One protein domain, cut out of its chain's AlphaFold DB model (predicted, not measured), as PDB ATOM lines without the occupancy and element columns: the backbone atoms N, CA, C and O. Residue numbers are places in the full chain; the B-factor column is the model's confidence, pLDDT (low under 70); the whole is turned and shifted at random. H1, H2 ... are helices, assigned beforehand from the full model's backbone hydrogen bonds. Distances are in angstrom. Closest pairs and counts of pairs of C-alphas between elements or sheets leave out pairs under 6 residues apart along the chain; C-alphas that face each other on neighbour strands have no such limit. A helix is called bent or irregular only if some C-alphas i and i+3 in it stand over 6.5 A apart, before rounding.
ATOM      1  N   HIS A  92      27.325 -40.001   3.604       91.94
ATOM      2  CA  HIS A  92      25.940 -39.790   4.022       91.94
ATOM      3  C   HIS A  92      25.696 -38.386   4.592       91.94
ATOM      4  O   HIS A  92      24.667 -37.808   4.272       91.94
ATOM      5  N   LEU A  93      26.644 -37.823   5.353       94.38
ATOM      6  CA  LEU A  93      26.529 -36.479   5.928       94.38
ATOM      7  C   LEU A  93      26.647 -35.413   4.844       94.38
ATOM      8  O   LEU A  93      25.824 -34.507   4.786       94.38
ATOM      9  N   CYS A  94      27.589 -35.570   3.908       96.75
ATOM     10  CA  CYS A  94      27.688 -34.670   2.762       96.75
ATOM     11  C   CYS A  94      26.412 -34.688   1.908       96.75
ATOM     12  O   CYS A  94      25.979 -33.648   1.418       96.75
ATOM     13  N   MET A  95      25.809 -35.867   1.709       96.88
ATOM     14  CA  MET A  95      24.550 -35.975   0.968       96.88
ATOM     15  C   MET A  95      23.361 -35.420   1.749       96.88
ATOM     16  O   MET A  95      22.502 -34.804   1.127       96.88
ATOM     17  N   LEU A  96      23.309 -35.613   3.070       95.31
ATOM     18  CA  LEU A  96      22.280 -35.025   3.925       95.31
ATOM     19  C   LEU A  96      22.348 -33.496   3.860       95.31
ATOM     20  O   LEU A  96      21.354 -32.870   3.512       95.31
ATOM     21  N   GLN A  97      23.538 -32.918   4.033       96.00
ATOM     22  CA  GLN A  97      23.753 -31.479   3.892       96.00
ATOM     23  C   GLN A  97      23.326 -30.970   2.502       96.00
ATOM     24  O   GLN A  97      22.649 -29.951   2.389       96.00
ATOM     25  N   GLU A  98      23.678 -31.678   1.419       97.69
ATOM     26  CA  GLU A  98      23.237 -31.294   0.069       97.69
ATOM     27  C   GLU A  98      21.703 -31.325  -0.064       97.69
ATOM     28  O   GLU A  98      21.123 -30.465  -0.731       97.69
ATOM     29  N   VAL A  99      21.044 -32.318   0.538       97.62
ATOM     30  CA  VAL A  99      19.581 -32.449   0.539       97.62
ATOM     31  C   VAL A  99      18.927 -31.315   1.328       97.62
ATOM     32  O   VAL A  99      17.980 -30.720   0.816       97.62
ATOM     33  N   GLU A 100      19.446 -30.978   2.508       95.94
ATOM     34  CA  GLU A 100      18.986 -29.854   3.336       95.94
ATOM     35  C   GLU A 100      19.116 -28.517   2.591       95.94
ATOM     36  O   GLU A 100      18.146 -27.778   2.451       95.94
ATOM     37  N   GLU A 101      20.278 -28.229   1.999       96.50
ATOM     38  CA  GLU A 101      20.486 -27.000   1.216       96.50
ATOM     39  C   GLU A 101      19.532 -26.918   0.006       96.50
ATOM     40  O   GLU A 101      19.054 -25.849  -0.393       96.50
ATOM     41  N   LYS A 102      19.243 -28.062  -0.619       97.44
ATOM     42  CA  LYS A 102      18.318 -28.143  -1.752       97.44
ATOM     43  C   LYS A 102      16.863 -27.987  -1.325       97.44
ATOM     44  O   LYS A 102      16.108 -27.343  -2.063       97.44
ATOM     45  N   SER A 103      16.470 -28.542  -0.180       95.94
ATOM     46  CA  SER A 103      15.089 -28.527   0.306       95.94
ATOM     47  C   SER A 103      14.581 -27.107   0.564       95.94
ATOM     48  O   SER A 103      13.416 -26.838   0.279       95.94
ATOM     49  N   GLU A 104      15.462 -26.156   0.905       94.81
ATOM     50  CA  GLU A 104      15.135 -24.722   1.024       94.81
ATOM     51  C   GLU A 104      14.488 -24.123  -0.245       94.81
ATOM     52  O   GLU A 104      13.815 -23.091  -0.200       94.81
ATOM     53  N   ASN A 105      14.697 -24.755  -1.405       95.88
ATOM     54  CA  ASN A 105      14.160 -24.321  -2.697       95.88
ATOM     55  C   ASN A 105      12.866 -25.048  -3.100       95.88
ATOM     56  O   ASN A 105      12.318 -24.778  -4.175       95.88
ATOM     57  N   LEU A 106      12.396 -25.980  -2.275       95.25
ATOM     58  CA  LEU A 106      11.194 -26.767  -2.489       95.25
ATOM     59  C   LEU A 106      10.079 -26.286  -1.555       95.25
ATOM     60  O   LEU A 106      10.310 -25.800  -0.455       95.25
ATOM     61  N   ASN A 107       8.834 -26.404  -2.007       92.75
ATOM     62  CA  ASN A 107       7.693 -26.303  -1.103       92.75
ATOM     63  C   ASN A 107       7.442 -27.644  -0.403       92.75
ATOM     64  O   ASN A 107       7.958 -28.673  -0.831       92.75
ATOM     65  N   TYR A 108       6.578 -27.623   0.612       91.56
ATOM     66  CA  TYR A 108       6.151 -28.805   1.364       91.56
ATOM     67  C   TYR A 108       5.868 -30.029   0.478       91.56
ATOM     68  O   TYR A 108       6.563 -31.031   0.580       91.56
ATOM     69  N   VAL A 109       4.932 -29.915  -0.473       92.62
ATOM     70  CA  VAL A 109       4.520 -31.043  -1.328       92.62
ATOM     71  C   VAL A 109       5.701 -31.592  -2.129       92.62
ATOM     72  O   VAL A 109       5.822 -32.799  -2.313       92.62
ATOM     73  N   GLN A 110       6.593 -30.722  -2.607       95.94
ATOM     74  CA  GLN A 110       7.800 -31.152  -3.312       95.94
ATOM     75  C   GLN A 110       8.761 -31.908  -2.380       95.94
ATOM     76  O   GLN A 110       9.316 -32.915  -2.808       95.94
ATOM     77  N   MET A 111       8.940 -31.477  -1.129       95.81
ATOM     78  CA  MET A 111       9.766 -32.198  -0.151       95.81
ATOM     79  C   MET A 111       9.155 -33.560   0.215       95.81
ATOM     80  O   MET A 111       9.855 -34.572   0.175       95.81
ATOM     81  N   SER A 112       7.841 -33.622   0.448       95.88
ATOM     82  CA  SER A 112       7.115 -34.872   0.717       95.88
ATOM     83  C   SER A 112       7.228 -35.876  -0.426       95.88
ATOM     84  O   SER A 112       7.476 -37.060  -0.203       95.88
ATOM     85  N   LEU A 113       7.118 -35.410  -1.673       97.50
ATOM     86  CA  LEU A 113       7.322 -36.260  -2.847       97.50
ATOM     87  C   LEU A 113       8.762 -36.780  -2.949       97.50
ATOM     88  O   LEU A 113       8.967 -37.899  -3.419       97.50
ATOM     89  N   TRP A 114       9.755 -36.012  -2.494       98.25
ATOM     90  CA  TRP A 114      11.151 -36.450  -2.493       98.25
ATOM     91  C   TRP A 114      11.377 -37.607  -1.509       98.25
ATOM     92  O   TRP A 114      11.949 -38.632  -1.890       98.25
ATOM     93  N   ASN A 115      10.833 -37.497  -0.292       97.56
ATOM     94  CA  ASN A 115      10.792 -38.594   0.683       97.56
ATOM     95  C   ASN A 115      10.027 -39.813   0.128       97.56
ATOM     96  O   ASN A 115      10.501 -40.949   0.208       97.56
ATOM     97  N   LEU A 116       8.876 -39.588  -0.515       98.12
ATOM     98  CA  LEU A 116       8.056 -40.652  -1.099       98.12
ATOM     99  C   LEU A 116       8.772 -41.408  -2.231       98.12
ATOM    100  O   LEU A 116       8.644 -42.632  -2.333       98.12
ATOM    101  N   PHE A 117       9.551 -40.722  -3.071       98.69
ATOM    102  CA  PHE A 117      10.374 -41.376  -4.092       98.69
ATOM    103  C   PHE A 117      11.418 -42.309  -3.472       98.69
ATOM    104  O   PHE A 117      11.635 -43.409  -3.994       98.69
ATOM    105  N   THR A 118      12.003 -41.930  -2.337       98.25
ATOM    106  CA  THR A 118      12.914 -42.795  -1.579       98.25
ATOM    107  C   THR A 118      12.198 -44.026  -1.028       98.25
ATOM    108  O   THR A 118      12.693 -45.144  -1.202       98.25
ATOM    109  N   LEU A 119      10.988 -43.868  -0.478       98.06
ATOM    110  CA  LEU A 119      10.179 -45.003  -0.018       98.06
ATOM    111  C   LEU A 119       9.838 -45.962  -1.169       98.06
ATOM    112  O   LEU A 119       9.961 -47.177  -1.022       98.06
ATOM    113  N   CYS A 120       9.499 -45.428  -2.347       98.69
ATOM    114  CA  CYS A 120       9.247 -46.231  -3.547       98.69
ATOM    115  C   CYS A 120      10.468 -47.069  -3.962       98.69
ATOM    116  O   CYS A 120      10.308 -48.198  -4.421       98.69
ATOM    117  N   ARG A 121      11.695 -46.546  -3.806       97.94
ATOM    118  CA  ARG A 121      12.926 -47.314  -4.081       97.94
ATOM    119  C   ARG A 121      13.159 -48.415  -3.045       97.94
ATOM    120  O   ARG A 121      13.625 -49.501  -3.404       97.94
ATOM    121  N   LEU A 122      12.823 -48.151  -1.783       97.50
ATOM    122  CA  LEU A 122      12.983 -49.085  -0.666       97.50
ATOM    123  C   LEU A 122      11.899 -50.170  -0.602       97.50
ATOM    124  O   LEU A 122      12.175 -51.235  -0.050       97.50
ATOM    125  N   GLU A 123      10.720 -49.951  -1.199       97.81
ATOM    126  CA  GLU A 123       9.546 -50.839  -1.116       97.81
ATOM    127  C   GLU A 123       9.911 -52.318  -1.254       97.81
ATOM    128  O   GLU A 123       9.658 -53.118  -0.357       97.81
ATOM    129  N   LYS A 124      10.566 -52.690  -2.357       96.88
ATOM    130  CA  LYS A 124      10.907 -54.091  -2.630       96.88
ATOM    131  C   LYS A 124      11.824 -54.702  -1.580       96.88
ATOM    132  O   LYS A 124      11.690 -55.888  -1.285       96.88
ATOM    133  N   VAL A 125      12.767 -53.924  -1.057       96.12
ATOM    134  CA  VAL A 125      13.712 -54.385  -0.036       96.12
ATOM    135  C   VAL A 125      12.976 -54.605   1.280       96.12
ATOM    136  O   VAL A 125      13.046 -55.702   1.828       96.12
ATOM    137  N   LEU A 126      12.211 -53.612   1.740       96.50
ATOM    138  CA  LEU A 126      11.474 -53.691   3.001       96.50
ATOM    139  C   LEU A 126      10.407 -54.797   2.965       96.50
ATOM    140  O   LEU A 126      10.378 -55.653   3.844       96.50
ATOM    141  N   VAL A 127       9.618 -54.883   1.892       97.31
ATOM    142  CA  VAL A 127       8.619 -55.954   1.716       97.31
ATOM    143  C   VAL A 127       9.272 -57.335   1.673       97.31
ATOM    144  O   VAL A 127       8.694 -58.306   2.157       97.31
ATOM    145  N   SER A 128      10.484 -57.451   1.120       96.88
ATOM    146  CA  SER A 128      11.204 -58.728   1.123       96.88
ATOM    147  C   SER A 128      11.553 -59.174   2.544       96.88
ATOM    148  O   SER A 128      11.392 -60.359   2.838       96.88
ATOM    149  N   PHE A 129      11.964 -58.247   3.420       97.25
ATOM    150  CA  PHE A 129      12.171 -58.532   4.844       97.25
ATOM    151  C   PHE A 129      10.882 -58.932   5.556       97.25
ATOM    152  O   PHE A 129      10.941 -59.767   6.448       97.25
ATOM    153  N   GLY A 130       9.723 -58.443   5.108       96.56
ATOM    154  CA  GLY A 130       8.423 -58.829   5.661       96.56
ATOM    155  C   GLY A 130       8.044 -60.308   5.519       96.56
ATOM    156  O   GLY A 130       7.008 -60.717   6.028       96.56
ATOM    157  N   ASN A 131       8.861 -61.121   4.839       95.06
ATOM    158  CA  ASN A 131       8.707 -62.581   4.810       95.06
ATOM    159  C   ASN A 131       9.489 -63.302   5.921       95.06
ATOM    160  O   ASN A 131       9.384 -64.526   6.028       95.06
ATOM    161  N   ASN A 132      10.307 -62.578   6.685       96.12
ATOM    162  CA  ASN A 132      11.003 -63.111   7.846       96.12
ATOM    163  C   ASN A 132      10.080 -63.070   9.069       96.12
ATOM    164  O   ASN A 132       9.175 -62.241   9.142       96.12
ATOM    165  N   GLU A 133      10.329 -63.979  10.012       92.94
ATOM    166  CA  GLU A 133       9.619 -64.024  11.294       92.94
ATOM    167  C   GLU A 133       9.790 -62.691  12.037       92.94
ATOM    168  O   GLU A 133      10.872 -62.094  12.018       92.94
ATOM    169  N   ASP A 134       8.700 -62.220  12.641       95.06
ATOM    170  CA  ASP A 134       8.614 -60.975  13.410       95.06
ATOM    171  C   ASP A 134       8.877 -59.695  12.590       95.06
ATOM    172  O   ASP A 134       9.108 -58.628  13.153       95.06
ATOM    173  N   CYS A 135       8.842 -59.776  11.253       96.88
ATOM    174  CA  CYS A 135       9.035 -58.642  10.340       96.88
ATOM    175  C   CYS A 135       7.797 -58.334   9.480       96.88
ATOM    176  O   CYS A 135       7.860 -57.470   8.602       96.88
ATOM    177  N   GLU A 136       6.673 -59.028   9.688       96.81
ATOM    178  CA  GLU A 136       5.505 -59.034   8.796       96.81
ATOM    179  C   GLU A 136       4.903 -57.645   8.563       96.81
ATOM    180  O   GLU A 136       4.321 -57.399   7.500       96.81
ATOM    181  N   ILE A 137       5.083 -56.714   9.504       96.00
ATOM    182  CA  ILE A 137       4.645 -55.322   9.362       96.00
ATOM    183  C   ILE A 137       5.238 -54.652   8.116       96.00
ATOM    184  O   ILE A 137       4.565 -53.878   7.442       96.00
ATOM    185  N   LEU A 138       6.451 -55.031   7.701       96.94
ATOM    186  CA  LEU A 138       7.095 -54.482   6.507       96.94
ATOM    187  C   LEU A 138       6.390 -54.876   5.198       96.94
ATOM    188  O   LEU A 138       6.625 -54.261   4.157       96.94
ATOM    189  N   THR A 139       5.477 -55.854   5.222       97.00
ATOM    190  CA  THR A 139       4.603 -56.143   4.069       97.00
ATOM    191  C   THR A 139       3.593 -55.024   3.792       97.00
ATOM    192  O   THR A 139       3.008 -55.003   2.710       97.00
ATOM    193  N   LYS A 140       3.420 -54.084   4.733       96.38
ATOM    194  CA  LYS A 140       2.514 -52.929   4.657       96.38
ATOM    195  C   LYS A 140       3.122 -51.680   4.032       96.38
ATOM    196  O   LYS A 140       2.400 -50.726   3.774       96.38
ATOM    197  N   ILE A 141       4.411 -51.686   3.698       96.62
ATOM    198  CA  ILE A 141       5.064 -50.552   3.023       96.62
ATOM    199  C   ILE A 141       4.352 -50.092   1.730       96.62
ATOM    200  O   ILE A 141       4.270 -48.881   1.520       96.62
ATOM    201  N   PRO A 142       3.795 -50.976   0.874       97.12
ATOM    202  CA  PRO A 142       2.993 -50.546  -0.271       97.12
ATOM    203  C   PRO A 142       1.773 -49.714   0.142       97.12
ATOM    204  O   PRO A 142       1.486 -48.705  -0.500       97.12
ATOM    205  N   ASP A 143       1.112 -50.099   1.240       94.56
ATOM    206  CA  ASP A 143      -0.039 -49.383   1.793       94.56
ATOM    207  C   ASP A 143       0.397 -47.994   2.309       94.56
ATOM    208  O   ASP A 143      -0.300 -47.011   2.062       94.56
ATOM    209  N   CYS A 144       1.586 -47.872   2.926       94.50
ATOM    210  CA  CYS A 144       2.161 -46.574   3.322       94.50
ATOM    211  C   CYS A 144       2.393 -45.645   2.122       94.50
ATOM    212  O   CYS A 144       2.073 -44.458   2.180       94.50
ATOM    213  N   ILE A 145       2.966 -46.173   1.033       97.38
ATOM    214  CA  ILE A 145       3.243 -45.399  -0.188       97.38
ATOM    215  C   ILE A 145       1.941 -44.855  -0.772       97.38
ATOM    216  O   ILE A 145       1.855 -43.668  -1.094       97.38
ATOM    217  N   ASP A 146       0.937 -45.722  -0.902       96.38
ATOM    218  CA  ASP A 146      -0.347 -45.363  -1.493       96.38
ATOM    219  C   ASP A 146      -1.106 -44.364  -0.597       96.38
ATOM    220  O   ASP A 146      -1.689 -43.405  -1.106       96.38
ATOM    221  N   LEU A 147      -1.030 -44.526   0.730       94.56
ATOM    222  CA  LEU A 147      -1.596 -43.594   1.707       94.56
ATOM    223  C   LEU A 147      -0.973 -42.198   1.593       94.56
ATOM    224  O   LEU A 147      -1.699 -41.221   1.413       94.56
ATOM    225  N   VAL A 148       0.356 -42.094   1.674       94.94
ATOM    226  CA  VAL A 148       1.060 -40.802   1.609       94.94
ATOM    227  C   VAL A 148       0.798 -40.115   0.270       94.94
ATOM    228  O   VAL A 148       0.494 -38.925   0.222       94.94
ATOM    229  N   PHE A 149       0.833 -40.861  -0.834       96.69
ATOM    230  CA  PHE A 149       0.518 -40.294  -2.141       96.69
ATOM    231  C   PHE A 149      -0.912 -39.751  -2.210       96.69
ATOM    232  O   PHE A 149      -1.151 -38.673  -2.763       96.69
ATOM    233  N   LYS A 150      -1.865 -40.468  -1.612       95.44
ATOM    234  CA  LYS A 150      -3.259 -40.042  -1.545       95.44
ATOM    235  C   LYS A 150      -3.437 -38.794  -0.678       95.44
ATOM    236  O   LYS A 150      -4.153 -37.887  -1.100       95.44
ATOM    237  N   ILE A 151      -2.749 -38.696   0.464       93.38
ATOM    238  CA  ILE A 151      -2.717 -37.482   1.303       93.38
ATOM    239  C   ILE A 151      -2.291 -36.268   0.469       93.38
ATOM    240  O   ILE A 151      -2.961 -35.236   0.491       93.38
ATOM    241  N   LEU A 152      -1.230 -36.413  -0.330       92.56
ATOM    242  CA  LEU A 152      -0.659 -35.319  -1.122       92.56
ATOM    243  C   LEU A 152      -1.509 -34.891  -2.331       92.56
ATOM    244  O   LEU A 152      -1.307 -33.795  -2.858       92.56
ATOM    245  N   THR A 153      -2.428 -35.736  -2.807       92.38
ATOM    246  CA  THR A 153      -3.123 -35.529  -4.094       92.38
ATOM    247  C   THR A 153      -4.639 -35.376  -3.982       92.38
ATOM    248  O   THR A 153      -5.222 -34.565  -4.704       92.38
ATOM    249  N   GLU A 154      -5.287 -36.125  -3.090       90.38
ATOM    250  CA  GLU A 154      -6.751 -36.245  -3.023       90.38
ATOM    251  C   GLU A 154      -7.315 -36.040  -1.607       90.38
ATOM    252  O   GLU A 154      -8.457 -35.594  -1.463       90.38
ATOM    253  N   GLY A 155      -6.519 -36.333  -0.576       89.69
ATOM    254  CA  GLY A 155      -6.935 -36.406   0.824       89.69
ATOM    255  C   GLY A 155      -7.474 -37.784   1.229       89.69
ATOM    256  O   GLY A 155      -7.803 -38.623   0.387       89.69
ATOM    257  N   ILE A 156      -7.569 -38.023   2.539       90.62
ATOM    258  CA  ILE A 156      -7.982 -39.304   3.140       90.62
ATOM    259  C   ILE A 156      -9.211 -39.146   4.049       90.62
ATOM    260  O   ILE A 156      -9.563 -38.036   4.449       90.62
ATOM    261  N   ASN A 157      -9.904 -40.250   4.340       91.00
ATOM    262  CA  ASN A 157     -11.086 -40.275   5.212       91.00
ATOM    263  C   ASN A 157     -10.772 -40.756   6.648       91.00
ATOM    264  O   ASN A 157      -9.671 -41.221   6.916       91.00
ATOM    265  N   GLU A 158     -11.743 -40.656   7.568       88.06
ATOM    266  CA  GLU A 158     -11.568 -41.009   8.994       88.06
ATOM    267  C   GLU A 158     -11.081 -42.454   9.223       88.06
ATOM    268  O   GLU A 158     -10.191 -42.665  10.039       88.06
ATOM    269  N   GLU A 159     -11.589 -43.438   8.473       91.19
ATOM    270  CA  GLU A 159     -11.151 -44.842   8.579       91.19
ATOM    271  C   GLU A 159      -9.691 -45.006   8.129       91.19
ATOM    272  O   GLU A 159      -8.919 -45.752   8.724       91.19
ATOM    273  N   GLU A 160      -9.285 -44.276   7.088       92.12
ATOM    274  CA  GLU A 160      -7.905 -44.292   6.591       92.12
ATOM    275  C   GLU A 160      -6.935 -43.648   7.585       92.12
ATOM    276  O   GLU A 160      -5.819 -44.133   7.735       92.12
ATOM    277  N   ILE A 161      -7.373 -42.609   8.301       88.25
ATOM    278  CA  ILE A 161      -6.603 -41.977   9.378       88.25
ATOM    279  C   ILE A 161      -6.407 -42.945  10.551       88.25
ATOM    280  O   ILE A 161      -5.301 -43.063  11.074       88.25
ATOM    281  N   GLU A 162      -7.463 -43.644  10.976       89.19
ATOM    282  CA  GLU A 162      -7.370 -44.633  12.059       89.19
ATOM    283  C   GLU A 162      -6.395 -45.763  11.701       89.19
ATOM    284  O   GLU A 162      -5.485 -46.056  12.479       89.19
ATOM    285  N   ASN A 163      -6.514 -46.319  10.491       89.38
ATOM    286  CA  ASN A 163      -5.611 -47.360   9.995       89.38
ATOM    287  C   ASN A 163      -4.153 -46.877   9.903       89.38
ATOM    288  O   ASN A 163      -3.227 -47.647  10.146       89.38
ATOM    289  N   ALA A 164      -3.939 -45.608   9.546       89.38
ATOM    290  CA  ALA A 164      -2.607 -45.029   9.443       89.38
ATOM    291  C   ALA A 164      -1.913 -44.900  10.809       89.38
ATOM    292  O   ALA A 164      -0.734 -45.227  10.927       89.38
ATOM    293  N   HIS A 165      -2.642 -44.487  11.850       89.62
ATOM    294  CA  HIS A 165      -2.105 -44.444  13.212       89.62
ATOM    295  C   HIS A 165      -1.803 -45.843  13.766       89.62
ATOM    296  O   HIS A 165      -0.799 -46.016  14.451       89.62
ATOM    297  N   GLU A 166      -2.649 -46.841  13.484       91.94
ATOM    298  CA  GLU A 166      -2.380 -48.235  13.871       91.94
ATOM    299  C   GLU A 166      -1.086 -48.739  13.217       91.94
ATOM    300  O   GLU A 166      -0.189 -49.209  13.909       91.94
ATOM    301  N   LEU A 167      -0.940 -48.519  11.907       90.31
ATOM    302  CA  LEU A 167       0.262 -48.875  11.153       90.31
ATOM    303  C   LEU A 167       1.527 -48.186  11.682       90.31
ATOM    304  O   LEU A 167       2.579 -48.814  11.757       90.31
ATOM    305  N   LEU A 168       1.439 -46.905  12.045       90.69
ATOM    306  CA  LEU A 168       2.555 -46.184  12.653       90.69
ATOM    307  C   LEU A 168       2.958 -46.780  13.998       90.69
ATOM    308  O   LEU A 168       4.144 -47.010  14.208       90.69
ATOM    309  N   ASN A 169       1.997 -47.058  14.882       92.00
ATOM    310  CA  ASN A 169       2.282 -47.677  16.177       92.00
ATOM    311  C   ASN A 169       2.961 -49.039  16.003       92.00
ATOM    312  O   ASN A 169       3.975 -49.295  16.643       92.00
ATOM    313  N   ASP A 170       2.466 -49.869  15.083       93.88
ATOM    314  CA  ASP A 170       3.076 -51.166  14.783       93.88
ATOM    315  C   ASP A 170       4.504 -51.017  14.227       93.88
ATOM    316  O   ASP A 170       5.387 -51.819  14.536       93.88
ATOM    317  N   LEU A 171       4.757 -49.990  13.403       92.19
ATOM    318  CA  LEU A 171       6.100 -49.687  12.905       92.19
ATOM    319  C   LEU A 171       7.031 -49.221  14.029       92.19
ATOM    320  O   LEU A 171       8.188 -49.643  14.026       92.19
ATOM    321  N   TYR A 172       6.557 -48.381  14.956       91.25
ATOM    322  CA  TYR A 172       7.314 -47.941  16.135       91.25
ATOM    323  C   TYR A 172       7.676 -49.128  17.037       91.25
ATOM    324  O   TYR A 172       8.849 -49.332  17.347       91.25
ATOM    325  N   ASP A 173       6.697 -49.970  17.373       93.00
ATOM    326  CA  ASP A 173       6.923 -51.184  18.166       93.00
ATOM    327  C   ASP A 173       7.927 -52.123  17.473       93.00
ATOM    328  O   ASP A 173       8.767 -52.756  18.118       93.00
ATOM    329  N   PHE A 174       7.881 -52.201  16.140       93.69
ATOM    330  CA  PHE A 174       8.817 -53.006  15.365       93.69
ATOM    331  C   PHE A 174      10.246 -52.450  15.361       93.69
ATOM    332  O   PHE A 174      11.183 -53.238  15.501       93.69
ATOM    333  N   SER A 175      10.452 -51.136  15.218       90.62
ATOM    334  CA  SER A 175      11.804 -50.548  15.205       90.62
ATOM    335  C   SER A 175      12.536 -50.661  16.542       90.62
ATOM    336  O   SER A 175      13.767 -50.655  16.558       90.62
ATOM    337  N   ASP A 176      11.790 -50.818  17.634       89.19
ATOM    338  CA  ASP A 176      12.329 -51.058  18.977       89.19
ATOM    339  C   ASP A 176      12.452 -52.556  19.309       89.19
ATOM    340  O   ASP A 176      12.936 -52.937  20.374       89.19
ATOM    341  N   SER A 177      12.040 -53.442  18.397       92.69
ATOM    342  CA  SER A 177      12.092 -54.883  18.622       92.69
ATOM    343  C   SER A 177      13.485 -55.471  18.377       92.69
ATOM    344  O   SER A 177      14.222 -55.064  17.476       92.69
ATOM    345  N   GLU A 178      13.821 -56.543  19.102       93.50
ATOM    346  CA  GLU A 178      15.045 -57.317  18.851       93.50
ATOM    347  C   GLU A 178      15.121 -57.841  17.406       93.50
ATOM    348  O   GLU A 178      16.215 -57.954  16.846       93.50
ATOM    349  N   ALA A 179      13.968 -58.138  16.788       94.12
ATOM    350  CA  ALA A 179      13.877 -58.615  15.412       94.12
ATOM    351  C   ALA A 179      14.496 -57.614  14.420       94.12
ATOM    352  O   ALA A 179      15.173 -58.019  13.473       94.12
ATOM    353  N   PHE A 180      14.349 -56.312  14.656       93.88
ATOM    354  CA  PHE A 180      14.905 -55.288  13.775       93.88
ATOM    355  C   PHE A 180      16.446 -55.295  13.749       93.88
ATOM    356  O   PHE A 180      17.066 -55.177  12.686       93.88
ATOM    357  N   TYR A 181      17.073 -55.529  14.904       93.19
ATOM    358  CA  TYR A 181      18.535 -55.559  15.071       93.19
ATOM    359  C   TYR A 181      19.151 -56.946  14.847       93.19
ATOM    360  O   TYR A 181      20.379 -57.102  14.816       93.19
ATOM    361  N   ALA A 182      18.311 -57.966  14.690       92.06
ATOM    362  CA  ALA A 182      18.723 -59.352  14.604       92.06
ATOM    363  C   ALA A 182      19.494 -59.634  13.295       92.06
ATOM    364  O   ALA A 182      18.948 -59.490  12.196       92.06
ATOM    365  N   PRO A 183      20.757 -60.095  13.358       87.12
ATOM    366  CA  PRO A 183      21.579 -60.311  12.166       87.12
ATOM    367  C   PRO A 183      21.083 -61.471  11.291       87.12
ATOM    368  O   PRO A 183      21.502 -61.579  10.139       87.12
ATOM    369  N   GLN A 184      20.200 -62.335  11.810       90.25
ATOM    370  CA  GLN A 184      19.545 -63.410  11.061       90.25
ATOM    371  C   GLN A 184      18.439 -62.913  10.127       90.25
ATOM    372  O   GLN A 184      18.126 -63.606   9.152       90.25
ATOM    373  N   ASN A 185      17.880 -61.726  10.386       94.94
ATOM    374  CA  ASN A 185      16.860 -61.126   9.539       94.94
ATOM    375  C   ASN A 185      17.521 -60.587   8.279       94.94
ATOM    376  O   ASN A 185      17.922 -59.431   8.166       94.94
ATOM    377  N   THR A 186      17.685 -61.505   7.332       96.56
ATOM    378  CA  THR A 186      18.387 -61.294   6.076       96.56
ATOM    379  C   THR A 186      17.511 -61.642   4.891       96.56
ATOM    380  O   THR A 186      16.590 -62.452   4.995       96.56
ATOM    381  N   ILE A 187      17.826 -61.054   3.742       96.62
ATOM    382  CA  ILE A 187      17.270 -61.451   2.452       96.62
ATOM    383  C   ILE A 187      18.400 -61.705   1.461       96.62
ATOM    384  O   ILE A 187      19.434 -61.034   1.459       96.62
ATOM    385  N   SER A 188      18.200 -62.692   0.594       95.19
ATOM    386  CA  SER A 188      19.115 -62.980  -0.510       95.19
ATOM    387  C   SER A 188      18.564 -62.386  -1.797       95.19
ATOM    388  O   SER A 188      17.510 -62.804  -2.275       95.19
ATOM    389  N   LEU A 189      19.291 -61.430  -2.372       91.69
ATOM    390  CA  LEU A 189      18.956 -60.829  -3.660       91.69
ATOM    391  C   LEU A 189      19.915 -61.356  -4.738       91.69
ATOM    392  O   LEU A 189      21.119 -61.392  -4.493       91.69
ATOM    393  N   PRO A 190      19.435 -61.749  -5.934       89.00
ATOM    394  CA  PRO A 190      20.289 -62.305  -6.993       89.00
ATOM    395  C   PRO A 190      21.469 -61.420  -7.421       89.00
ATOM    396  O   PRO A 190      22.445 -61.918  -7.977       89.00
ATOM    397  N   GLN A 191      21.362 -60.108  -7.212       89.69
ATOM    398  CA  GLN A 191      22.361 -59.096  -7.556       89.69
ATOM    399  C   GLN A 191      23.480 -58.980  -6.507       89.69
ATOM    400  O   GLN A 191      24.489 -58.323  -6.765       89.69
ATOM    401  N   LEU A 192      23.293 -59.579  -5.328       93.19
ATOM    402  CA  LEU A 192      24.140 -59.415  -4.155       93.19
ATOM    403  C   LEU A 192      24.943 -60.687  -3.871       93.19
ATOM    404  O   LEU A 192      24.443 -61.802  -4.006       93.19
ATOM    405  N   ASN A 193      26.206 -60.515  -3.479       91.56
ATOM    406  CA  ASN A 193      27.100 -61.641  -3.174       91.56
ATOM    407  C   ASN A 193      26.895 -62.178  -1.755       91.56
ATOM    408  O   ASN A 193      27.057 -63.368  -1.509       91.56
ATOM    409  N   GLU A 194      26.549 -61.281  -0.839       94.50
ATOM    410  CA  GLU A 194      26.223 -61.576   0.553       94.50
ATOM    411  C   GLU A 194      24.768 -61.170   0.821       94.50
ATOM    412  O   GLU A 194      24.296 -60.217   0.184       94.50
ATOM    413  N   PRO A 195      24.061 -61.832   1.756       95.81
ATOM    414  CA  PRO A 195      22.717 -61.431   2.154       95.81
ATOM    415  C   PRO A 195      22.681 -59.986   2.658       95.81
ATOM    416  O   PRO A 195      23.596 -59.537   3.358       95.81
ATOM    417  N   LEU A 196      21.611 -59.271   2.320       96.44
ATOM    418  CA  LEU A 196      21.295 -57.976   2.918       96.44
ATOM    419  C   LEU A 196      20.704 -58.227   4.307       96.44
ATOM    420  O   LEU A 196      19.809 -59.062   4.428       96.44
ATOM    421  N   GLN A 197      21.196 -57.538   5.331       95.75
ATOM    422  CA  GLN A 197      20.644 -57.603   6.685       95.75
ATOM    423  C   GLN A 197      19.616 -56.483   6.863       95.75
ATOM    424  O   GLN A 197      19.823 -55.384   6.354       95.75
ATOM    425  N   LEU A 198      18.537 -56.724   7.610       95.69
ATOM    426  CA  LEU A 198      17.578 -55.671   7.960       95.69
ATOM    427  C   LEU A 198      18.283 -54.543   8.721       95.69
ATOM    428  O   LEU A 198      18.087 -53.368   8.431       95.69
ATOM    429  N   PHE A 199      19.225 -54.917   9.583       94.56
ATOM    430  CA  PHE A 199      20.090 -54.002  10.313       94.56
ATOM    431  C   PHE A 199      21.058 -53.200   9.403       94.56
ATOM    432  O   PHE A 199      21.731 -52.294   9.872       94.56
ATOM    433  N   ASP A 200      21.129 -53.449   8.086       95.50
ATOM    434  CA  ASP A 200      21.812 -52.523   7.167       95.50
ATOM    435  C   ASP A 200      20.988 -51.229   6.948       95.50
ATOM    436  O   ASP A 200      21.553 -50.198   6.577       95.50
ATOM    437  N   THR A 201      19.678 -51.240   7.236       92.81
ATOM    438  CA  THR A 201      18.795 -50.063   7.117       92.81
ATOM    439  C   THR A 201      19.028 -49.002   8.202       92.81
ATOM    440  O   THR A 201      18.615 -47.859   8.033       92.81
ATOM    441  N   THR A 202      19.777 -49.306   9.268       86.00
ATOM    442  CA  THR A 202      20.133 -48.319  10.308       86.00
ATOM    443  C   THR A 202      21.262 -47.374   9.903       86.00
ATOM    444  O   THR A 202      21.553 -46.426  10.615       86.00
ATOM    445  N   GLY A 203      21.904 -47.570   8.744       71.88
ATOM    446  CA  GLY A 203      23.052 -46.752   8.317       71.88
ATOM    447  C   GLY A 203      22.783 -45.252   8.125       71.88
ATOM    448  O   GLY A 203      23.733 -44.502   7.868       71.88
ATOM    449  N   SER A 204      21.512 -44.846   8.169       76.06
ATOM    450  CA  SER A 204      21.006 -43.464   8.143       76.06
ATOM    451  C   SER A 204      19.629 -43.391   8.817       76.06
ATOM    452  O   SER A 204      18.732 -42.753   8.281       76.06
ATOM    453  N   ASP A 205      19.429 -44.163   9.892       84.12
ATOM    454  CA  ASP A 205      18.180 -44.194  10.673       84.12
ATOM    455  C   ASP A 205      16.901 -44.355   9.836       84.12
ATOM    456  O   ASP A 205      15.849 -43.807  10.156       84.12
ATOM    457  N   ALA A 206      16.973 -45.155   8.762       88.38
ATOM    458  CA  ALA A 206      15.942 -45.205   7.726       88.38
ATOM    459  C   ALA A 206      14.537 -45.478   8.276       88.38
ATOM    460  O   ALA A 206      13.572 -44.915   7.768       88.38
ATOM    461  N   MET A 207      14.413 -46.347   9.283       89.50
ATOM    462  CA  MET A 207      13.115 -46.686   9.867       89.50
ATOM    463  C   MET A 207      12.556 -45.551  10.732       89.50
ATOM    464  O   MET A 207      11.392 -45.198  10.575       89.50
ATOM    465  N   ASN A 208      13.392 -44.927  11.563       89.19
ATOM    466  CA  ASN A 208      12.992 -43.777  12.373       89.19
ATOM    467  C   ASN A 208      12.603 -42.587  11.479       89.19
ATOM    468  O   ASN A 208      11.523 -42.024  11.620       89.19
ATOM    469  N   SER A 209      13.418 -42.256  10.470       92.06
ATOM    470  CA  SER A 209      13.091 -41.182   9.525       92.06
ATOM    471  C   SER A 209      11.843 -41.493   8.683       92.06
ATOM    472  O   SER A 209      11.105 -40.575   8.331       92.06
ATOM    473  N   LEU A 210      11.564 -42.770   8.381       92.38
ATOM    474  CA  LEU A 210      10.321 -43.190   7.722       92.38
ATOM    475  C   LEU A 210       9.097 -42.957   8.615       92.38
ATOM    476  O   LEU A 210       8.087 -42.443   8.138       92.38
ATOM    477  N   GLN A 211       9.181 -43.341   9.888       91.00
ATOM    478  CA  GLN A 211       8.104 -43.145  10.859       91.00
ATOM    479  C   GLN A 211       7.810 -41.659  11.051       91.00
ATOM    480  O   GLN A 211       6.658 -41.257  10.918       91.00
ATOM    481  N   ILE A 212       8.852 -40.843  11.254       91.44
ATOM    482  CA  ILE A 212       8.740 -39.380  11.351       91.44
ATOM    483  C   ILE A 212       8.080 -38.809  10.094       91.44
ATOM    484  O   ILE A 212       7.180 -37.981  10.195       91.44
ATOM    485  N   PHE A 213       8.491 -39.263   8.907       92.19
ATOM    486  CA  PHE A 213       7.901 -38.807   7.651       92.19
ATOM    487  C   PHE A 213       6.404 -39.138   7.557       92.19
ATOM    488  O   PHE A 213       5.603 -38.251   7.275       92.19
ATOM    489  N   ILE A 214       6.010 -40.390   7.802       90.50
ATOM    490  CA  ILE A 214       4.602 -40.805   7.698       90.50
ATOM    491  C   ILE A 214       3.745 -40.097   8.758       90.50
ATOM    492  O   ILE A 214       2.663 -39.606   8.432       90.50
ATOM    493  N   ASP A 215       4.229 -40.008   9.999       90.56
ATOM    494  CA  ASP A 215       3.547 -39.308  11.094       90.56
ATOM    495  C   ASP A 215       3.359 -37.821  10.778       90.56
ATOM    496  O   ASP A 215       2.260 -37.282  10.930       90.56
ATOM    497  N   HIS A 216       4.387 -37.177  10.222       90.00
ATOM    498  CA  HIS A 216       4.299 -35.792   9.780       90.00
ATOM    499  C   HIS A 216       3.220 -35.592   8.705       90.00
ATOM    500  O   HIS A 216       2.412 -34.671   8.818       90.00
ATOM    501  N   GLU A 217       3.159 -36.447   7.677       90.75
ATOM    502  CA  GLU A 217       2.154 -36.320   6.610       90.75
ATOM    503  C   GLU A 217       0.719 -36.455   7.136       90.75
ATOM    504  O   GLU A 217      -0.175 -35.715   6.715       90.75
ATOM    505  N   ILE A 218       0.489 -37.365   8.085       88.44
ATOM    506  CA  ILE A 218      -0.828 -37.563   8.700       88.44
ATOM    507  C   ILE A 218      -1.194 -36.361   9.575       88.44
ATOM    508  O   ILE A 218      -2.281 -35.799   9.419       88.44
ATOM    509  N   ASN A 219      -0.297 -35.924  10.461       86.75
ATOM    510  CA  ASN A 219      -0.562 -34.805  11.369       86.75
ATOM    511  C   ASN A 219      -0.734 -33.476  10.629       86.75
ATOM    512  O   ASN A 219      -1.599 -32.668  10.987       86.75
ATOM    513  N   ASN A 220       0.022 -33.260   9.553       85.56
ATOM    514  CA  ASN A 220      -0.143 -32.082   8.717       85.56
ATOM    515  C   ASN A 220      -1.483 -32.109   7.962       85.56
ATOM    516  O   ASN A 220      -2.172 -31.091   7.907       85.56
ATOM    517  N   PHE A 221      -1.915 -33.271   7.452       84.88
ATOM    518  CA  PHE A 221      -3.246 -33.421   6.848       84.88
ATOM    519  C   PHE A 221      -4.382 -33.130   7.842       84.88
ATOM    520  O   PHE A 221      -5.395 -32.533   7.473       84.88
ATOM    521  N   LEU A 222      -4.214 -33.532   9.104       83.88
ATOM    522  CA  LEU A 222      -5.185 -33.294  10.175       83.88
ATOM    523  C   LEU A 222      -5.134 -31.873  10.758       83.88
ATOM    524  O   LEU A 222      -5.975 -31.538  11.594       83.88
ATOM    525  N   GLU A 223      -4.168 -31.048  10.342       81.31
ATOM    526  CA  GLU A 223      -3.862 -29.734  10.926       81.31
ATOM    527  C   GLU A 223      -3.614 -29.793  12.454       81.31
ATOM    528  O   GLU A 223      -3.832 -28.811  13.171       81.31
ATOM    529  N   THR A 224      -3.182 -30.946  12.979       63.22
ATOM    530  CA  THR A 224      -2.983 -31.178  14.422       63.22
ATOM    531  C   THR A 224      -1.639 -30.651  14.902       63.22
ATOM    532  O   THR A 224      -1.575 -30.025  15.962       63.22
ATOM    533  N   GLU A 225      -0.590 -30.838  14.103       61.72
ATOM    534  CA  GLU A 225       0.762 -30.343  14.359       61.72
ATOM    535  C   GLU A 225       1.368 -29.834  13.048       61.72
ATOM    536  O   GLU A 225       1.867 -30.594  12.225       61.72
ATOM    537  N   THR A 226       1.295 -28.520  12.828       57.56
ATOM    538  CA  THR A 226       1.963 -27.872  11.691       57.56
ATOM    539  C   THR A 226       3.351 -27.432  12.143       57.56
ATOM    540  O   THR A 226       3.519 -26.404  12.800       57.56
ATOM    541  N   SER A 227       4.346 -28.271  11.864       55.53
ATOM    542  CA  SER A 227       5.759 -27.954  12.067       55.53
ATOM    543  C   SER A 227       6.313 -27.282  10.809       55.53
ATOM    544  O   SER A 227       6.164 -27.820   9.715       55.53
ATOM    545  N   ASP A 228       6.979 -26.133  10.963       55.22
ATOM    546  CA  ASP A 228       7.803 -25.538   9.894       55.22
ATOM    547  C   ASP A 228       9.090 -26.363   9.639       55.22
ATOM    548  O   ASP A 228       9.775 -26.150   8.641       55.22
ATOM    549  N   ASP A 229       9.408 -27.304  10.536       63.47
ATOM    550  CA  ASP A 229      10.570 -28.194  10.501       63.47
ATOM    551  C   ASP A 229      10.159 -29.517   9.830       63.47
ATOM    552  O   ASP A 229       9.696 -30.459  10.483       63.47
ATOM    553  N   PHE A 230      10.204 -29.546   8.494       72.19
ATOM    554  CA  PHE A 230       9.960 -30.753   7.700       72.19
ATOM    555  C   PHE A 230      11.268 -31.534   7.532       72.19
ATOM    556  O   PHE A 230      12.208 -31.037   6.910       72.19
ATOM    557  N   ALA A 231      11.316 -32.769   8.033       75.75
ATOM    558  CA  ALA A 231      12.507 -33.608   7.941       75.75
ATOM    559  C   ALA A 231      12.678 -34.198   6.527       75.75
ATOM    560  O   ALA A 231      11.867 -34.998   6.048       75.75
ATOM    561  N   VAL A 232      13.773 -33.829   5.859       87.75
ATOM    562  CA  VAL A 232      14.209 -34.417   4.577       87.75
ATOM    563  C   VAL A 232      15.248 -35.527   4.762       87.75
ATOM    564  O   VAL A 232      15.742 -36.085   3.787       87.75
ATOM    565  N   ASP A 233      15.532 -35.907   6.005       90.38
ATOM    566  CA  ASP A 233      16.514 -36.928   6.383       90.38
ATOM    567  C   ASP A 233      16.218 -38.274   5.713       90.38
ATOM    568  O   ASP A 233      17.119 -38.989   5.268       90.38
ATOM    569  N   PHE A 234      14.932 -38.602   5.543       95.50
ATOM    570  CA  PHE A 234      14.532 -39.845   4.897       95.50
ATOM    571  C   PHE A 234      14.946 -39.912   3.414       95.50
ATOM    572  O   PHE A 234      15.110 -41.011   2.882       95.50
ATOM    573  N   VAL A 235      15.221 -38.786   2.741       97.31
ATOM    574  CA  VAL A 235      15.717 -38.762   1.352       97.31
ATOM    575  C   VAL A 235      17.016 -39.564   1.193       97.31
ATOM    576  O   VAL A 235      17.215 -40.201   0.156       97.31
ATOM    577  N   VAL A 236      17.889 -39.583   2.207       96.69
ATOM    578  CA  VAL A 236      19.177 -40.299   2.145       96.69
ATOM    579  C   VAL A 236      19.110 -41.739   2.673       96.69
ATOM    580  O   VAL A 236      20.096 -42.472   2.577       96.69
ATOM    581  N   ALA A 237      17.952 -42.208   3.148       96.12
ATOM    582  CA  ALA A 237      17.787 -43.530   3.764       96.12
ATOM    583  C   ALA A 237      18.167 -44.706   2.839       96.12
ATOM    584  O   ALA A 237      18.813 -45.680   3.253       96.12
ATOM    585  N   ALA A 238      17.811 -44.612   1.555       96.88
ATOM    586  CA  ALA A 238      18.179 -45.610   0.549       96.88
ATOM    587  C   ALA A 238      19.700 -45.674   0.325       96.88
ATOM    588  O   ALA A 238      20.274 -46.766   0.239       96.88
ATOM    589  N   LEU A 239      20.371 -44.516   0.302       97.50
ATOM    590  CA  LEU A 239      21.829 -44.432   0.232       97.50
ATOM    591  C   LEU A 239      22.479 -45.013   1.497       97.50
ATOM    592  O   LEU A 239      23.442 -45.770   1.384       97.50
ATOM    593  N   GLY A 240      21.925 -44.723   2.676       96.19
ATOM    594  CA  GLY A 240      22.348 -45.295   3.956       96.19
ATOM    595  C   GLY A 240      22.324 -46.821   3.969       96.19
ATOM    596  O   GLY A 240      23.302 -47.457   4.369       96.19
ATOM    597  N   THR A 241      21.248 -47.408   3.439       96.25
ATOM    598  CA  THR A 241      21.087 -48.866   3.317       96.25
ATOM    599  C   THR A 241      22.153 -49.477   2.398       96.25
ATOM    600  O   THR A 241      22.809 -50.458   2.757       96.25
ATOM    601  N   LEU A 242      22.382 -48.876   1.222       96.88
ATOM    602  CA  LEU A 242      23.437 -49.312   0.298       96.88
ATOM    603  C   LEU A 242      24.830 -49.193   0.929       96.88
ATOM    604  O   LEU A 242      25.636 -50.120   0.830       96.88
ATOM    605  N   LYS A 243      25.109 -48.060   1.586       96.56
ATOM    606  CA  LYS A 243      26.374 -47.775   2.274       96.56
ATOM    607  C   LYS A 243      26.677 -48.870   3.294       96.56
ATOM    608  O   LYS A 243      27.734 -49.492   3.218       96.56
ATOM    609  N   SER A 244      25.736 -49.147   4.195       96.19
ATOM    610  CA  SER A 244      25.877 -50.189   5.216       96.19
ATOM    611  C   SER A 244      26.165 -51.561   4.619       96.19
ATOM    612  O   SER A 244      27.114 -52.227   5.037       96.19
ATOM    613  N   TYR A 245      25.410 -51.953   3.587       96.44
ATOM    614  CA  TYR A 245      25.643 -53.213   2.892       96.44
ATOM    615  C   TYR A 245      27.075 -53.313   2.348       96.44
ATOM    616  O   TYR A 245      27.774 -54.304   2.578       96.44
ATOM    617  N   TYR A 246      27.546 -52.293   1.626       96.88
ATOM    618  CA  TYR A 246      28.854 -52.350   0.977       96.88
ATOM    619  C   TYR A 246      30.027 -52.204   1.948       96.88
ATOM    620  O   TYR A 246      31.045 -52.865   1.746       96.88
ATOM    621  N   LEU A 247      29.889 -51.423   3.025       96.19
ATOM    622  CA  LEU A 247      30.920 -51.320   4.066       96.19
ATOM    623  C   LEU A 247      31.148 -52.654   4.786       96.19
ATOM    624  O   LEU A 247      32.289 -52.967   5.133       96.19
ATOM    625  N   ARG A 248      30.086 -53.453   4.958       94.56
ATOM    626  CA  ARG A 248      30.146 -54.790   5.566       94.56
ATOM    627  C   ARG A 248      30.691 -55.859   4.619       94.56
ATOM    628  O   ARG A 248      31.342 -56.803   5.066       94.56
ATOM    629  N   THR A 249      30.395 -55.754   3.325       94.25
ATOM    630  CA  THR A 249      30.570 -56.870   2.376       94.25
ATOM    631  C   THR A 249      31.733 -56.702   1.407       94.25
ATOM    632  O   THR A 249      32.130 -57.677   0.765       94.25
ATOM    633  N   GLN A 250      32.296 -55.500   1.282       92.56
ATOM    634  CA  GLN A 250      33.377 -55.211   0.343       92.56
ATOM    635  C   GLN A 250      34.451 -54.334   0.983       92.56
ATOM    636  O   GLN A 250      34.166 -53.479   1.819       92.56
ATOM    637  N   ASP A 251      35.697 -54.529   0.553       89.75
ATOM    638  CA  ASP A 251      36.820 -53.659   0.896       89.75
ATOM    639  C   ASP A 251      36.951 -52.504  -0.103       89.75
ATOM    640  O   ASP A 251      36.566 -52.608  -1.269       89.75
ATOM    641  N   GLY A 252      37.596 -51.426   0.338       90.50
ATOM    642  CA  GLY A 252      37.903 -50.271  -0.499       90.50
ATOM    643  C   GLY A 252      36.890 -49.139  -0.366       90.50
ATOM    644  O   GLY A 252      36.094 -49.097   0.575       90.50
ATOM    645  N   ASP A 253      36.999 -48.197  -1.298       93.44
ATOM    646  CA  ASP A 253      36.226 -46.960  -1.339       93.44
ATOM    647  C   ASP A 253      34.851 -47.195  -1.982       93.44
ATOM    648  O   ASP A 253      34.745 -47.463  -3.186       93.44
ATOM    649  N   ILE A 254      33.806 -47.074  -1.162       94.75
ATOM    650  CA  ILE A 254      32.411 -47.308  -1.545       94.75
ATOM    651  C   ILE A 254      31.874 -46.272  -2.543       94.75
ATOM    652  O   ILE A 254      30.911 -46.558  -3.252       94.75
ATOM    653  N   THR A 255      32.507 -45.101  -2.675       94.19
ATOM    654  CA  THR A 255      32.066 -44.046  -3.608       94.19
ATOM    655  C   THR A 255      32.256 -44.440  -5.078       94.19
ATOM    656  O   THR A 255      31.627 -43.875  -5.976       94.19
ATOM    657  N   ASN A 256      33.081 -45.460  -5.341       95.25
ATOM    658  CA  ASN A 256      33.292 -46.025  -6.675       95.25
ATOM    659  C   ASN A 256      32.283 -47.127  -7.034       95.25
ATOM    660  O   ASN A 256      32.337 -47.670  -8.141       95.25
ATOM    661  N   ILE A 257      31.382 -47.491  -6.119       96.38
ATOM    662  CA  ILE A 257      30.409 -48.557  -6.349       96.38
ATOM    663  C   ILE A 257      29.283 -48.027  -7.249       96.38
ATOM    664  O   ILE A 257      28.646 -47.029  -6.901       96.38
ATOM    665  N   PRO A 258      28.978 -48.687  -8.387       96.06
ATOM    666  CA  PRO A 258      27.980 -48.191  -9.336       96.06
ATOM    667  C   PRO A 258      26.596 -47.960  -8.723       96.06
ATOM    668  O   PRO A 258      25.915 -47.008  -9.087       96.06
ATOM    669  N   GLN A 259      26.179 -48.811  -7.785       96.12
ATOM    670  CA  GLN A 259      24.900 -48.697  -7.087       96.12
ATOM    671  C   GLN A 259      24.851 -47.463  -6.177       96.12
ATOM    672  O   GLN A 259      23.850 -46.753  -6.188       96.12
ATOM    673  N   ILE A 260      25.942 -47.157  -5.466       97.62
ATOM    674  CA  ILE A 260      26.068 -45.936  -4.655       97.62
ATOM    675  C   ILE A 260      25.974 -44.695  -5.549       97.62
ATOM    676  O   ILE A 260      25.178 -43.798  -5.290       97.62
ATOM    677  N   GLN A 261      26.720 -44.670  -6.658       98.19
ATOM    678  CA  GLN A 261      26.680 -43.557  -7.615       98.19
ATOM    679  C   GLN A 261      25.298 -43.384  -8.252       98.19
ATOM    680  O   GLN A 261      24.837 -42.260  -8.448       98.19
ATOM    681  N   LYS A 262      24.624 -44.495  -8.568       98.06
ATOM    682  CA  LYS A 262      23.258 -44.484  -9.095       98.06
ATOM    683  C   LYS A 262      22.289 -43.863  -8.094       98.06
ATOM    684  O   LYS A 262      21.468 -43.056  -8.512       98.06
ATOM    685  N   GLU A 263      22.386 -44.199  -6.809       98.31
ATOM    686  CA  GLU A 263      21.474 -43.642  -5.807       98.31
ATOM    687  C   GLU A 263      21.736 -42.161  -5.524       98.31
ATOM    688  O   GLU A 263      20.792 -41.381  -5.462       98.31
ATOM    689  N   ILE A 264      23.000 -41.733  -5.487       98.56
ATOM    690  CA  ILE A 264      23.350 -40.303  -5.430       98.56
ATOM    691  C   ILE A 264      22.727 -39.544  -6.614       98.56
ATOM    692  O   ILE A 264      22.182 -38.453  -6.448       98.56
ATOM    693  N   ASN A 265      22.781 -40.124  -7.818       98.44
ATOM    694  CA  ASN A 265      22.157 -39.523  -8.994       98.44
ATOM    695  C   ASN A 265      20.629 -39.527  -8.904       98.44
ATOM    696  O   ASN A 265      20.034 -38.516  -9.250       98.44
ATOM    697  N   ASN A 266      19.997 -40.597  -8.407       98.50
ATOM    698  CA  ASN A 266      18.548 -40.624  -8.179       98.50
ATOM    699  C   ASN A 266      18.117 -39.468  -7.269       98.50
ATOM    700  O   ASN A 266      17.226 -38.719  -7.646       98.50
ATOM    701  N   ILE A 267      18.789 -39.283  -6.127       98.56
ATOM    702  CA  ILE A 267      18.491 -38.206  -5.170       98.56
ATOM    703  C   ILE A 267      18.545 -36.835  -5.864       98.56
ATOM    704  O   ILE A 267      17.619 -36.034  -5.740       98.56
ATOM    705  N   ARG A 268      19.601 -36.577  -6.643       98.62
ATOM    706  CA  ARG A 268      19.780 -35.305  -7.361       98.62
ATOM    707  C   ARG A 268      18.788 -35.117  -8.509       98.62
ATOM    708  O   ARG A 268      18.270 -34.021  -8.690       98.62
ATOM    709  N   GLU A 269      18.526 -36.157  -9.292       98.50
ATOM    710  CA  GLU A 269      17.568 -36.111 -10.403       98.50
ATOM    711  C   GLU A 269      16.128 -35.938  -9.908       98.50
ATOM    712  O   GLU A 269      15.345 -35.243 -10.555       98.50
ATOM    713  N   ASP A 270      15.789 -36.528  -8.762       98.69
ATOM    714  CA  ASP A 270      14.497 -36.349  -8.101       98.69
ATOM    715  C   ASP A 270      14.294 -34.895  -7.686       98.69
ATOM    716  O   ASP A 270      13.257 -34.311  -8.004       98.69
ATOM    717  N   TYR A 271      15.310 -34.279  -7.072       98.69
ATOM    718  CA  TYR A 271      15.298 -32.847  -6.785       98.69
ATOM    719  C   TYR A 271      15.057 -32.016  -8.049       98.69
ATOM    720  O   TYR A 271      14.159 -31.177  -8.068       98.69
ATOM    721  N   GLU A 272      15.827 -32.247  -9.118       98.56
ATOM    722  CA  GLU A 272      15.688 -31.478 -10.360       98.56
ATOM    723  C   GLU A 272      14.297 -31.649 -10.980       98.56
ATOM    724  O   GLU A 272      13.694 -30.678 -11.443       98.56
ATOM    725  N   LEU A 273      13.752 -32.870 -10.975       98.44
ATOM    726  CA  LEU A 273      12.395 -33.136 -11.440       98.44
ATOM    727  C   LEU A 273      11.383 -32.318 -10.633       98.44
ATOM    728  O   LEU A 273      10.594 -31.579 -11.221       98.44
ATOM    729  N   LEU A 274      11.434 -32.420  -9.303       98.25
ATOM    730  CA  LEU A 274      10.488 -31.786  -8.388       98.25
ATOM    731  C   LEU A 274      10.592 -30.262  -8.427       98.25
ATOM    732  O   LEU A 274       9.563 -29.589  -8.519       98.25
ATOM    733  N   PHE A 275      11.806 -29.712  -8.454       97.88
ATOM    734  CA  PHE A 275      12.074 -28.281  -8.598       97.88
ATOM    735  C   PHE A 275      11.420 -27.700  -9.862       97.88
ATOM    736  O   PHE A 275      10.840 -26.611  -9.829       97.88
ATOM    737  N   ASN A 276      11.417 -28.467 -10.957       97.56
ATOM    738  CA  ASN A 276      10.798 -28.087 -12.228       97.56
ATOM    739  C   ASN A 276       9.267 -28.259 -12.274       97.56
ATOM    740  O   ASN A 276       8.671 -28.012 -13.323       97.56
ATOM    741  N   LYS A 277       8.621 -28.587 -11.144       95.56
ATOM    742  CA  LYS A 277       7.157 -28.684 -10.979       95.56
ATOM    743  C   LYS A 277       6.532 -29.657 -11.991       95.56
ATOM    744  O   LYS A 277       5.833 -29.220 -12.911       95.56
ATOM    745  N   PRO A 278       6.804 -30.962 -11.833       96.62
ATOM    746  CA  PRO A 278       6.361 -31.988 -12.766       96.62
ATOM    747  C   PRO A 278       4.834 -32.116 -12.751       96.62
ATOM    748  O   PRO A 278       4.163 -31.663 -11.819       96.62
ATOM    749  N   SER A 279       4.269 -32.729 -13.790       97.75
ATOM    750  CA  SER A 279       2.848 -33.076 -13.778       97.75
ATOM    751  C   SER A 279       2.580 -34.261 -12.843       97.75
ATOM    752  O   SER A 279       3.494 -35.003 -12.485       97.75
ATOM    753  N   LEU A 280       1.313 -34.477 -12.479       96.94
ATOM    754  CA  LEU A 280       0.924 -35.662 -11.707       96.94
ATOM    755  C   LEU A 280       1.275 -36.965 -12.449       96.94
ATOM    756  O   LEU A 280       1.763 -37.900 -11.829       96.94
ATOM    757  N   GLU A 281       1.119 -36.992 -13.777       97.75
ATOM    758  CA  GLU A 281       1.482 -38.146 -14.613       97.75
ATOM    759  C   GLU A 281       2.990 -38.446 -14.550       97.75
ATOM    760  O   GLU A 281       3.391 -39.608 -14.471       97.75
ATOM    761  N   ASP A 282       3.835 -37.408 -14.525       98.06
ATOM    762  CA  ASP A 282       5.285 -37.573 -14.368       98.06
ATOM    763  C   ASP A 282       5.633 -38.162 -12.988       98.06
ATOM    764  O   ASP A 282       6.485 -39.047 -12.893       98.06
ATOM    765  N   ILE A 283       4.954 -37.705 -11.927       98.44
ATOM    766  CA  ILE A 283       5.132 -38.203 -10.553       98.44
ATOM    767  C   ILE A 283       4.723 -39.678 -10.464       98.44
ATOM    768  O   ILE A 283       5.520 -40.508 -10.023       98.44
ATOM    769  N   GLU A 284       3.525 -40.031 -10.935       98.31
ATOM    770  CA  GLU A 284       3.028 -41.414 -10.951       98.31
ATOM    771  C   GLU A 284       3.947 -42.337 -11.762       98.31
ATOM    772  O   GLU A 284       4.259 -43.457 -11.344       98.31
ATOM    773  N   SER A 285       4.426 -41.860 -12.918       98.31
ATOM    774  CA  SER A 285       5.363 -42.599 -13.763       98.31
ATOM    775  C   SER A 285       6.681 -42.875 -13.037       98.31
ATOM    776  O   SER A 285       7.166 -44.011 -13.047       98.31
ATOM    777  N   LYS A 286       7.232 -41.864 -12.355       98.44
ATOM    778  CA  LYS A 286       8.473 -41.970 -11.583       98.44
ATOM    779  C   LYS A 286       8.326 -42.910 -10.386       98.44
ATOM    780  O   LYS A 286       9.170 -43.789 -10.206       98.44
ATOM    781  N   MET A 287       7.236 -42.796  -9.623       98.62
ATOM    782  CA  MET A 287       6.924 -43.718  -8.524       98.62
ATOM    783  C   MET A 287       6.854 -45.152  -9.035       98.62
ATOM    784  O   MET A 287       7.568 -46.019  -8.537       98.62
ATOM    785  N   LYS A 288       6.068 -45.402 -10.087       98.50
ATOM    786  CA  LYS A 288       5.950 -46.731 -10.692       98.50
ATOM    787  C   LYS A 288       7.309 -47.283 -11.121       98.50
ATOM    788  O   LYS A 288       7.614 -48.434 -10.822       98.50
ATOM    789  N   GLN A 289       8.140 -46.471 -11.773       98.31
ATOM    790  CA  GLN A 289       9.490 -46.870 -12.166       98.31
ATOM    791  C   GLN A 289      10.342 -47.282 -10.955       98.31
ATOM    792  O   GLN A 289      11.084 -48.263 -11.040       98.31
ATOM    793  N   TYR A 290      10.269 -46.551  -9.841       98.56
ATOM    794  CA  TYR A 290      11.028 -46.886  -8.636       98.56
ATOM    795  C   TYR A 290      10.524 -48.142  -7.942       98.56
ATOM    796  O   TYR A 290      11.338 -49.014  -7.641       98.56
ATOM    797  N   ARG A 291       9.208 -48.299  -7.818       98.31
ATOM    798  CA  ARG A 291       8.580 -49.513  -7.282       98.31
ATOM    799  C   ARG A 291       8.915 -50.745  -8.136       98.31
ATOM    800  O   ARG A 291       9.189 -51.828  -7.621       98.31
ATOM    801  N   GLU A 292       8.978 -50.592  -9.462       96.69
ATOM    802  CA  GLU A 292       9.338 -51.667 -10.396       96.69
ATOM    803  C   GLU A 292      10.831 -52.014 -10.395       96.69
ATOM    804  O   GLU A 292      11.174 -53.193 -10.499       96.69
ATOM    805  N   ASN A 293      11.731 -51.041 -10.271       94.50
ATOM    806  CA  ASN A 293      13.171 -51.308 -10.285       94.50
ATOM    807  C   ASN A 293      13.700 -51.720  -8.907       94.50
ATOM    808  O   ASN A 293      14.516 -52.633  -8.824       94.50
ATOM    809  N   GLY A 294      13.199 -51.100  -7.837       93.44
ATOM    810  CA  GLY A 294      13.759 -51.205  -6.494       93.44
ATOM    811  C   GLY A 294      15.147 -50.568  -6.372       93.44
ATOM    812  O   GLY A 294      15.648 -49.910  -7.290       93.44
TER     813      GLY A 294
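What this domain is: This is residues 92 to 294 of the 296 residues of an uncharacterized protein of Longibaculum muris (UniProt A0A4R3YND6). A compact bundle of helices is built round the long, kinked H2, with H3, H7, H8, H9 and H10 packed about it. H4 covers H3 and H7 on one side, H1 packs on H8 on another, and the short H5 and H6 lie with a long loop, residues 182 to 197, toward one end. The printed part has 203 residues with ten named helices, H1 to H10, and no named strand; the class is all helix. H1, H2, H3, H4, H7, H8 and H9 form an up-and-down bundle, each running against the one before it. The whole is compact and rounded, with a radius of gyration of the C-alphas of 16.4 A and spans of 46 by 37 by 28 A.

Where its parts are: H1, residues 92 to 103, begins at C-alpha 92 (25.940, -39.790, 4.022). H2, residues 108 to 129, is 30.5 A long, with a kink of 49 degrees near residue 122. H3, residues 136 to 153, is 28.2 A long, and H4, residues 158 to 175, 26.0 A. H5 is residues 178 to 181, H6 198 to 204 and H7 206 to 221, 22.5 A. H8, residues 233 to 249, is 24.7 A long, and H9, residues 258 to 275, 25.5 A. H10, residues 280 to 293, ends at C-alpha 293 (13.171, -51.308, -10.285). H2, H3, H6 and H8 are irregular, with C-alphas 121 and 124 7.2 A apart, 139 and 142 7.3 A, 201 and 204 7.0 A, and 235 and 238 7.3 A.

How they stand to each other: H2 and H8 are the hubs, touching five helices each. H2 and H3 form a helical hairpin; their closest C-alphas, Val 127 and Thr 139, are 4.7 A apart. H10 touches H2 the same way at a shallow tilt of 23 degrees, closest at Arg 121 and Tyr 290, 5.0 A. H4 touches H7, closest at Leu 168 and Gln 211, 6.6 A. H8 touches H1 with residues 233 to 240 alone, closest at Leu 96 and Val 236, 6.4 A. H8 and H9 form a hairpin at 6 degrees, closest at Leu 239 and Glu 263, 6.1 A. H6 touches H8 at Thr 201 and Thr 241, 4.6 A, and H5 at Phe 199 and Tyr 181, 5.2 A. Every O i to N i+4 pair is within hydrogen-bond range in H1, H4, H7, H9 and H10, against 16 of 18 in H2, 10 of 14 in H3, 10 of 13 in H8 and 0 of 3 in H6, which has 2 of 4 O i to N i+3 pairs within range; H5 is too short for an i+4 pair.

The domain as a whole: The C-alphas farthest apart, Glu 158 and Gly 252, are 51.2 A from each other. The printed part has no cut. The links H5 to H6 and H7 to H8 are long. Residues 224 to 229 are under pLDDT 70.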